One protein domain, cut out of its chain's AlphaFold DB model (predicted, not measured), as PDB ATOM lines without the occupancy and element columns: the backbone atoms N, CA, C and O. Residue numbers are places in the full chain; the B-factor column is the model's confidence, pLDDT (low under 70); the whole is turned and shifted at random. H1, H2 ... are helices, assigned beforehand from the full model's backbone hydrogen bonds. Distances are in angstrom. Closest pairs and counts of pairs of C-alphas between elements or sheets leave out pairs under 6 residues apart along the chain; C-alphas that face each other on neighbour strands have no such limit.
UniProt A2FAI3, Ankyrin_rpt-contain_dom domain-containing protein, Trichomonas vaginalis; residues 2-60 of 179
ATOM      1  N   ASN A   2     183.021 147.366 201.857       82.44
ATOM      2  CA  ASN A   2     182.038 146.554 201.115       82.44
ATOM      3  C   ASN A   2     181.842 145.187 201.814       82.44
ATOM      4  O   ASN A   2     182.761 144.693 202.471       82.44
ATOM      5  N   ILE A   3     180.658 144.584 201.672       81.56
ATOM      6  CA  ILE A   3     180.317 143.255 202.188       81.56
ATOM      7  C   ILE A   3     181.299 142.168 201.732       81.56
ATOM      8  O   ILE A   3     181.646 141.306 202.530       81.56
ATOM      9  N   ASP A   4     181.844 142.238 200.516       85.12
ATOM     10  CA  ASP A   4     182.811 141.244 200.029       85.12
ATOM     11  C   ASP A   4     184.109 141.238 200.846       85.12
ATOM     12  O   ASP A   4     184.637 140.174 201.177       85.12
ATOM     13  N   CYS A   5     184.600 142.415 201.247       87.75
ATOM     14  CA  CYS A   5     185.774 142.528 202.115       87.75
ATOM     15  C   CYS A   5     185.506 141.896 203.484       87.75
ATOM     16  O   CYS A   5     186.336 141.155 204.004       87.75
ATOM     17  N   LEU A   6     184.326 142.156 204.044       87.44
ATOM     18  CA  LEU A   6     183.897 141.591 205.318       87.44
ATOM     19  C   LEU A   6     183.769 140.066 205.250       87.44
ATOM     20  O   LEU A   6     184.222 139.367 206.154       87.44
ATOM     21  N   ARG A   7     183.235 139.541 204.143       88.06
ATOM     22  CA  ARG A   7     183.187 138.101 203.875       88.06
ATOM     23  C   ARG A   7     184.588 137.505 203.821       88.06
ATOM     24  O   ARG A   7     184.818 136.478 204.446       88.06
ATOM     25  N   ILE A   8     185.541 138.139 203.136       90.19
ATOM     26  CA  ILE A   8     186.937 137.669 203.109       90.19
ATOM     27  C   ILE A   8     187.519 137.623 204.525       90.19
ATOM     28  O   ILE A   8     188.067 136.593 204.900       90.19
ATOM     29  N   ILE A   9     187.345 138.684 205.320       91.88
ATOM     30  CA  ILE A   9     187.816 138.748 206.715       91.88
ATOM     31  C   ILE A   9     187.257 137.581 207.546       91.88
ATOM     32  O   ILE A   9     187.999 136.926 208.281       91.88
ATOM     33  N   VAL A  10     185.957 137.297 207.410       91.00
ATOM     34  CA  VAL A  10     185.301 136.173 208.091       91.00
ATOM     35  C   VAL A  10     185.873 134.834 207.623       91.00
ATOM     36  O   VAL A  10     186.233 134.011 208.465       91.00
ATOM     37  N   LYS A  11     186.000 134.627 206.306       92.00
ATOM     38  CA  LYS A  11     186.498 133.383 205.692       92.00
ATOM     39  C   LYS A  11     187.943 133.065 206.069       92.00
ATOM     40  O   LYS A  11     188.289 131.902 206.225       92.00
ATOM     41  N   THR A  12     188.793 134.083 206.188       94.06
ATOM     42  CA  THR A  12     190.221 133.920 206.508       94.06
ATOM     43  C   THR A  12     190.508 133.916 208.007       94.06
ATOM     44  O   THR A  12     191.666 133.811 208.397       94.06
ATOM     45  N   HIS A  13     189.479 134.021 208.857       93.75
ATOM     46  CA  HIS A  13     189.620 134.136 210.310       93.75
ATOM     47  C   HIS A  13     190.485 135.323 210.755       93.75
ATOM     48  O   HIS A  13     191.111 135.275 211.819       93.75
ATOM     49  N   PHE A  14     190.502 136.416 209.982       94.38
ATOM     50  CA  PHE A  14     191.281 137.605 210.324       94.38
ATOM     51  C   PHE A  14     190.569 138.442 211.397       94.38
ATOM     52  O   PHE A  14     190.090 139.551 211.168       94.38
ATOM     53  N   ASN A  15     190.485 137.879 212.600       92.56
ATOM     54  CA  ASN A  15     189.661 138.387 213.692       92.56
ATOM     55  C   ASN A  15     190.099 139.766 214.200       92.56
ATOM     56  O   ASN A  15     189.244 140.528 214.631       92.56
ATOM     57  N   GLU A  16     191.388 140.099 214.122       93.00
ATOM     58  CA  GLU A  16     191.895 141.436 214.473       93.00
ATOM     59  C   GLU A  16     191.346 142.507 213.526       93.00
ATOM     60  O   GLU A  16     190.870 143.548 213.969       93.00
ATOM     61  N   MET A  17     191.323 142.228 212.219       91.94
ATOM     62  CA  MET A  17     190.700 143.135 211.255       91.94
ATOM     63  C   MET A  17     189.189 143.191 211.432       91.94
ATOM     64  O   MET A  17     188.606 144.261 211.292       91.94
ATOM     65  N   LEU A  18     188.545 142.069 211.766       90.94
ATOM     66  CA  LEU A  18     187.116 142.074 212.072       90.94
ATOM     67  C   LEU A  18     186.815 142.983 213.271       90.94
ATOM     68  O   LEU A  18     185.939 143.837 213.181       90.94
ATOM     69  N   GLU A  19     187.571 142.843 214.357       92.38
ATOM     70  CA  GLU A  19     187.460 143.684 215.550       92.38
ATOM     71  C   GLU A  19     187.686 145.160 215.209       92.38
ATOM     72  O   GLU A  19     186.819 145.986 215.488       92.38
ATOM     73  N   TYR A  20     188.746 145.473 214.460       91.44
ATOM     74  CA  TYR A  20     189.013 146.825 213.970       91.44
ATOM     75  C   TYR A  20     187.838 147.410 213.169       91.44
ATOM     76  O   TYR A  20     187.474 148.576 213.338       91.44
ATOM     77  N   THR A  21     187.207 146.610 212.301       89.19
ATOM     78  CA  THR A  21     186.055 147.073 211.509       89.19
ATOM     79  C   THR A  21     184.816 147.343 212.355       89.19
ATOM     80  O   THR A  21     184.072 148.277 212.043       89.19
ATOM     81  N   ILE A  22     184.625 146.573 213.430       88.75
ATOM     82  CA  ILE A  22     183.522 146.725 214.384       88.75
ATOM     83  C   ILE A  22     183.734 147.972 215.250       88.75
ATOM     84  O   ILE A  22     182.814 148.777 215.389       88.75
ATOM     85  N   GLU A  23     184.937 148.159 215.801       90.50
ATOM     86  CA  GLU A  23     185.289 149.295 216.669       90.50
ATOM     87  C   GLU A  23     185.154 150.643 215.965       90.50
ATOM     88  O   GLU A  23     184.751 151.639 216.564       90.50
ATOM     89  N   ARG A  24     185.505 150.679 214.679       90.19
ATOM     90  CA  ARG A  24     185.500 151.891 213.857       90.19
ATOM     91  C   ARG A  24     184.195 152.097 213.083       90.19
ATOM     92  O   ARG A  24     184.126 153.033 212.295       90.19
ATOM     93  N   GLU A  25     183.209 151.214 213.262       87.00
ATOM     94  CA  GLU A  25     181.907 151.253 212.576       87.00
ATOM     95  C   GLU A  25     182.034 151.385 211.043       87.00
ATOM     96  O   GLU A  25     181.259 152.065 210.377       87.00
ATOM     97  N   ILE A  26     183.043 150.729 210.453       85.12
ATOM     98  CA  ILE A  26     183.403 150.899 209.029       85.12
ATOM     99  C   ILE A  26     182.387 150.205 208.099       85.12
ATOM    100  O   ILE A  26     182.364 150.438 206.880       85.12
ATOM    101  N   PHE A  27     181.569 149.311 208.650       79.94
ATOM    102  CA  PHE A  27     180.543 148.559 207.943       79.94
ATOM    103  C   PHE A  27     179.186 148.752 208.619       79.94
ATOM    104  O   PHE A  27     179.083 148.667 209.841       79.94
ATOM    105  N   ASP A  28     178.149 148.981 207.814       77.69
ATOM    106  CA  ASP A  28     176.770 148.993 208.290       77.69
ATOM    107  C   ASP A  28     176.244 147.555 208.368       77.69
ATOM    108  O   ASP A  28     175.932 146.924 207.356       77.69
ATOM    109  N   TYR A  29     176.166 147.038 209.594       73.06
ATOM    110  CA  TYR A  29     175.672 145.696 209.905       73.06
ATOM    111  C   TYR A  29     174.132 145.590 209.867       73.06
ATOM    112  O   TYR A  29     173.595 144.584 210.315       73.06
ATOM    113  N   GLY A  30     173.419 146.604 209.354       67.75
ATOM    114  CA  GLY A  30     171.962 146.637 209.214       67.75
ATOM    115  C   GLY A  30     171.390 145.700 208.137       67.75
ATOM    116  O   GLY A  30     171.790 144.546 208.001       67.75
ATOM    117  N   ALA A  31     170.416 146.183 207.355       57.66
ATOM    118  CA  ALA A  31     169.573 145.365 206.463       57.66
ATOM    119  C   ALA A  31     170.337 144.466 205.462       57.66
ATOM    120  O   ALA A  31     169.823 143.432 205.040       57.66
ATOM    121  N   ASN A  32     171.578 144.818 205.117       58.09
ATOM    122  CA  ASN A  32     172.418 144.050 204.196       58.09
ATOM    123  C   ASN A  32     173.033 142.781 204.821       58.09
ATOM    124  O   ASN A  32     173.500 141.911 204.088       58.09
ATOM    125  N   TRP A  33     173.063 142.663 206.155       63.97
ATOM    126  CA  TRP A  33     173.683 141.525 206.843       63.97
ATOM    127  C   TRP A  33     172.787 140.283 206.876       63.97
ATOM    128  O   TRP A  33     173.279 139.168 206.724       63.97
ATOM    129  N   CYS A  34     171.478 140.454 207.063       57.59
ATOM    130  CA  CYS A  34     170.533 139.339 207.206       57.59
ATOM    131  C   CYS A  34     170.072 138.736 205.868       57.59
ATOM    132  O   CYS A  34     169.260 137.817 205.881       57.59
ATOM    133  N   GLY A  35     170.611 139.210 204.740       55.44
ATOM    134  CA  GLY A  35     170.192 138.793 203.404       55.44
ATOM    135  C   GLY A  35     168.880 139.470 203.006       55.44
ATOM    136  O   GLY A  35     167.841 139.274 203.627       55.44
ATOM    137  N   GLY A  36     168.925 140.302 201.966       54.91
ATOM    138  CA  GLY A  36     167.708 140.770 201.305       54.91
ATOM    139  C   GLY A  36     167.034 139.638 200.511       54.91
ATOM    140  O   GLY A  36     167.661 138.605 200.266       54.91
ATOM    141  N   PRO A  37     165.791 139.832 200.034       47.75
ATOM    142  CA  PRO A  37     164.951 138.768 199.472       47.75
ATOM    143  C   PRO A  37     165.516 138.060 198.231       47.75
ATOM    144  O   PRO A  37     165.011 137.003 197.860       47.75
ATOM    145  N   VAL A  38     166.542 138.599 197.566       47.84
ATOM    146  CA  VAL A  38     167.090 137.992 196.350       47.84
ATOM    147  C   VAL A  38     168.582 138.327 196.227       47.84
ATOM    148  O   VAL A  38     168.941 139.492 196.094       47.84
ATOM    149  N   THR A  39     169.443 137.301 196.217       44.28
ATOM    150  CA  THR A  39     170.861 137.263 195.759       44.28
ATOM    151  C   THR A  39     172.035 137.485 196.725       44.28
ATOM    152  O   THR A  39     173.155 137.149 196.338       44.28
ATOM    153  N   TYR A  40     171.856 137.910 197.977       53.69
ATOM    154  CA  TYR A  40     173.006 138.037 198.889       53.69
ATOM    155  C   TYR A  40     173.113 136.846 199.837       53.69
ATOM    156  O   TYR A  40     172.367 136.744 200.805       53.69
ATOM    157  N   GLN A  41     174.080 135.963 199.565       59.81
ATOM    158  CA  GLN A  41     174.529 134.975 200.540       59.81
ATOM    159  C   GLN A  41     175.074 135.735 201.751       59.81
ATOM    160  O   GLN A  41     176.089 136.434 201.655       59.81
ATOM    161  N   ALA A  42     174.345 135.665 202.852       69.94
ATOM    162  CA  ALA A  42     174.591 136.520 203.990       69.94
ATOM    163  C   ALA A  42     175.908 136.145 204.699       69.94
ATOM    164  O   ALA A  42     176.272 134.965 204.741       69.94
ATOM    165  N   PRO A  43     176.649 137.114 205.275       75.12
ATOM    166  CA  PRO A  43     177.962 136.858 205.869       75.12
ATOM    167  C   PRO A  43     177.963 135.788 206.969       75.12
ATOM    168  O   PRO A  43     178.983 135.130 207.175       75.12
ATOM    169  N   PHE A  44     176.835 135.568 207.655       77.94
ATOM    170  CA  PHE A  44     176.720 134.505 208.656       77.94
ATOM    171  C   PHE A  44     176.897 133.102 208.052       77.94
ATOM    172  O   PHE A  44     177.410 132.216 208.733       77.94
ATOM    173  N   GLU A  45     176.532 132.879 206.784       80.38
ATOM    174  CA  GLU A  45     176.728 131.577 206.140       80.38
ATOM    175  C   GLU A  45     178.215 131.258 206.026       80.38
ATOM    176  O   GLU A  45     178.620 130.115 206.228       80.38
ATOM    177  N   ASP A  46     179.043 132.273 205.762       87.00
ATOM    178  CA  ASP A  46     180.493 132.113 205.764       87.00
ATOM    179  C   ASP A  46     181.011 131.842 207.184       87.00
ATOM    180  O   ASP A  46     181.893 131.007 207.357       87.00
ATOM    181  N   ILE A  47     180.439 132.470 208.219       89.12
ATOM    182  CA  ILE A  47     180.810 132.172 209.612       89.12
ATOM    183  C   ILE A  47     180.596 130.684 209.911       89.12
ATOM    184  O   ILE A  47     181.497 130.036 210.441       89.12
ATOM    185  N   ILE A  48     179.436 130.137 209.540       86.88
ATOM    186  CA  ILE A  48     179.089 128.726 209.763       86.88
ATOM    187  C   ILE A  48     179.964 127.814 208.901       86.88
ATOM    188  O   ILE A  48     180.597 126.893 209.416       86.88
ATOM    189  N   LYS A  49     180.048 128.091 207.594       87.75
ATOM    190  CA  LYS A  49     180.784 127.272 206.622       87.75
ATOM    191  C   LYS A  49     182.274 127.170 206.944       87.75
ATOM    192  O   LYS A  49     182.851 126.100 206.779       87.75
ATOM    193  N   TYR A  50     182.885 128.267 207.385       90.81
ATOM    194  CA  TYR A  50     184.303 128.320 207.749       90.81
ATOM    195  C   TYR A  50     184.531 128.131 209.256       90.81
ATOM    196  O   TYR A  50     185.662 128.188 209.714       90.81
ATOM    197  N   GLN A  51     183.482 127.867 210.042       90.81
ATOM    198  CA  GLN A  51     183.561 127.627 211.488       90.81
ATOM    199  C   GLN A  51     184.260 128.756 212.270       90.81
ATOM    200  O   GLN A  51     185.001 128.521 213.228       90.81
ATOM    201  N   ASN A  52     184.031 130.014 211.885       92.19
ATOM    202  CA  ASN A  52     184.664 131.162 212.531       92.19
ATOM    203  C   ASN A  52     183.936 131.575 213.824       92.19
ATOM    204  O   ASN A  52     183.268 132.604 213.900       92.19
ATOM    205  N   LEU A  53     184.111 130.780 214.880       91.50
ATOM    206  CA  LEU A  53     183.481 131.015 216.181       91.50
ATOM    207  C   LEU A  53     183.849 132.379 216.798       91.50
ATOM    208  O   LEU A  53     183.015 133.023 217.433       91.50
ATOM    209  N   LYS A  54     185.083 132.862 216.597       92.19
ATOM    210  CA  LYS A  54     185.516 134.162 217.135       92.19
ATOM    211  C   LYS A  54     184.745 135.321 216.494       92.19
ATOM    212  O   LYS A  54     184.392 136.263 217.205       92.19
ATOM    213  N   ALA A  55     184.396 135.218 215.209       91.56
ATOM    214  CA  ALA A  55     183.525 136.192 214.556       91.56
ATOM    215  C   ALA A  55     182.140 136.263 215.214       91.56
ATOM    216  O   ALA A  55     181.643 137.367 215.420       91.56
ATOM    217  N   VAL A  56     181.553 135.130 215.623       91.06
ATOM    218  CA  VAL A  56     180.264 135.110 216.345       91.06
ATOM    219  C   VAL A  56     180.344 135.953 217.617       91.06
ATOM    220  O   VAL A  56     179.511 136.831 217.827       91.06
ATOM    221  N   PHE A  57     181.372 135.737 218.441       90.94
ATOM    222  CA  PHE A  57     181.542 136.473 219.697       90.94
ATOM    223  C   PHE A  57     181.807 137.967 219.489       90.94
ATOM    224  O   PHE A  57     181.282 138.788 220.240       90.94
ATOM    225  N   LEU A  58     182.611 138.330 218.486       91.19
ATOM    226  CA  LEU A  58     182.884 139.730 218.156       91.19
ATOM    227  C   LEU A  58     181.617 140.440 217.669       91.19
ATOM    228  O   LEU A  58     181.279 141.516 218.160       91.19
ATOM    229  N   LEU A  59     180.882 139.811 216.752       88.19
ATOM    230  CA  LEU A  59     179.671 140.380 216.169       88.19
ATOM    231  C   LEU A  59     178.519 140.433 217.172       88.19
ATOM    232  O   LEU A  59     177.779 141.408 217.168       88.19
ATOM    233  N   TYR A  60     178.405 139.468 218.089       87.38
ATOM    234  CA  TYR A  60     177.386 139.481 219.148       87.38
ATOM    235  C   TYR A  60     177.461 140.722 220.039       87.38
ATOM    236  O   TYR A  60     176.424 141.251 220.436       87.38
TER     237      TYR A  60
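This is residues 2 to 60 of the 179 residues of the protein "Ankyrin_rpt-contain_dom domain-containing protein" of Trichomonas vaginalis (UniProt A2FAI3). Four short helices make a small, loosely aligned bundle, H1 and H2 as a hairpin side by side with H3 and H4, so that going round the bundle the order is H1, H2, H4, H3. A long link with no named element, residues 24 to 42, joins H2 to H3 and loops out from the helices, with Pro 37 at its far end. The printed part has 59 residues with four named helices, H1 to H4 in chain order, and no named strand; the class is all helix. The whole is compact, with a radius of gyration of the C-alphas of 10.7 A, and spans 31 by 24 by 19 A.

H1, residues 3 to 11, and H2, residues 15 to 23, form a helical hairpin: they touch at a steep tilt of 40 degrees, opposite ways, with the closest C-alphas those of Ile 9 and Leu 18, 6.3 A apart. H3, residues 43 to 49, touches H1 at a shallow tilt of 24 degrees, the same way; the closest C-alphas, of Arg 7 and Pro 43, are 5.7 A apart. H4, residues 53 to 60, touches H2 at a shallow tilt of 3 degrees, the same way, with the C-alphas of Asn 15 and Ala 55 closest at 6.6 A. H3 and H4 only just touch, with 3 pairs of C-alphas within 8 A, and only at the corner by their link; the closest C-alphas are those of Ile 47 and Ala 55, 6.9 A apart. H1 and H4 are close but not clearly touching, the C-alphas of Val 10 and Ala 55 being closest at 6.7 A. H2 and H3 are apart. In H1, H2, H3 and H4 every O i to N i+4 pair is within hydrogen-bond range.

H1 is 12.2 A from first to last C-alpha and begins at C-alpha 3, (180.317, 143.255, 202.188). H2 is 12.1 A long, H3 10.0 A and H4 10.8 A; H4 ends at C-alpha 60, (177.386, 139.481, 219.148).

The C-alphas farthest apart are those of Glu 16 and Pro 37, 31.0 A. The printed part has no cut. The link from H2 to H3 is long, and the other two are tight. The mean pLDDT of the printed part is 81.3; residues 30 to 42 are under 70.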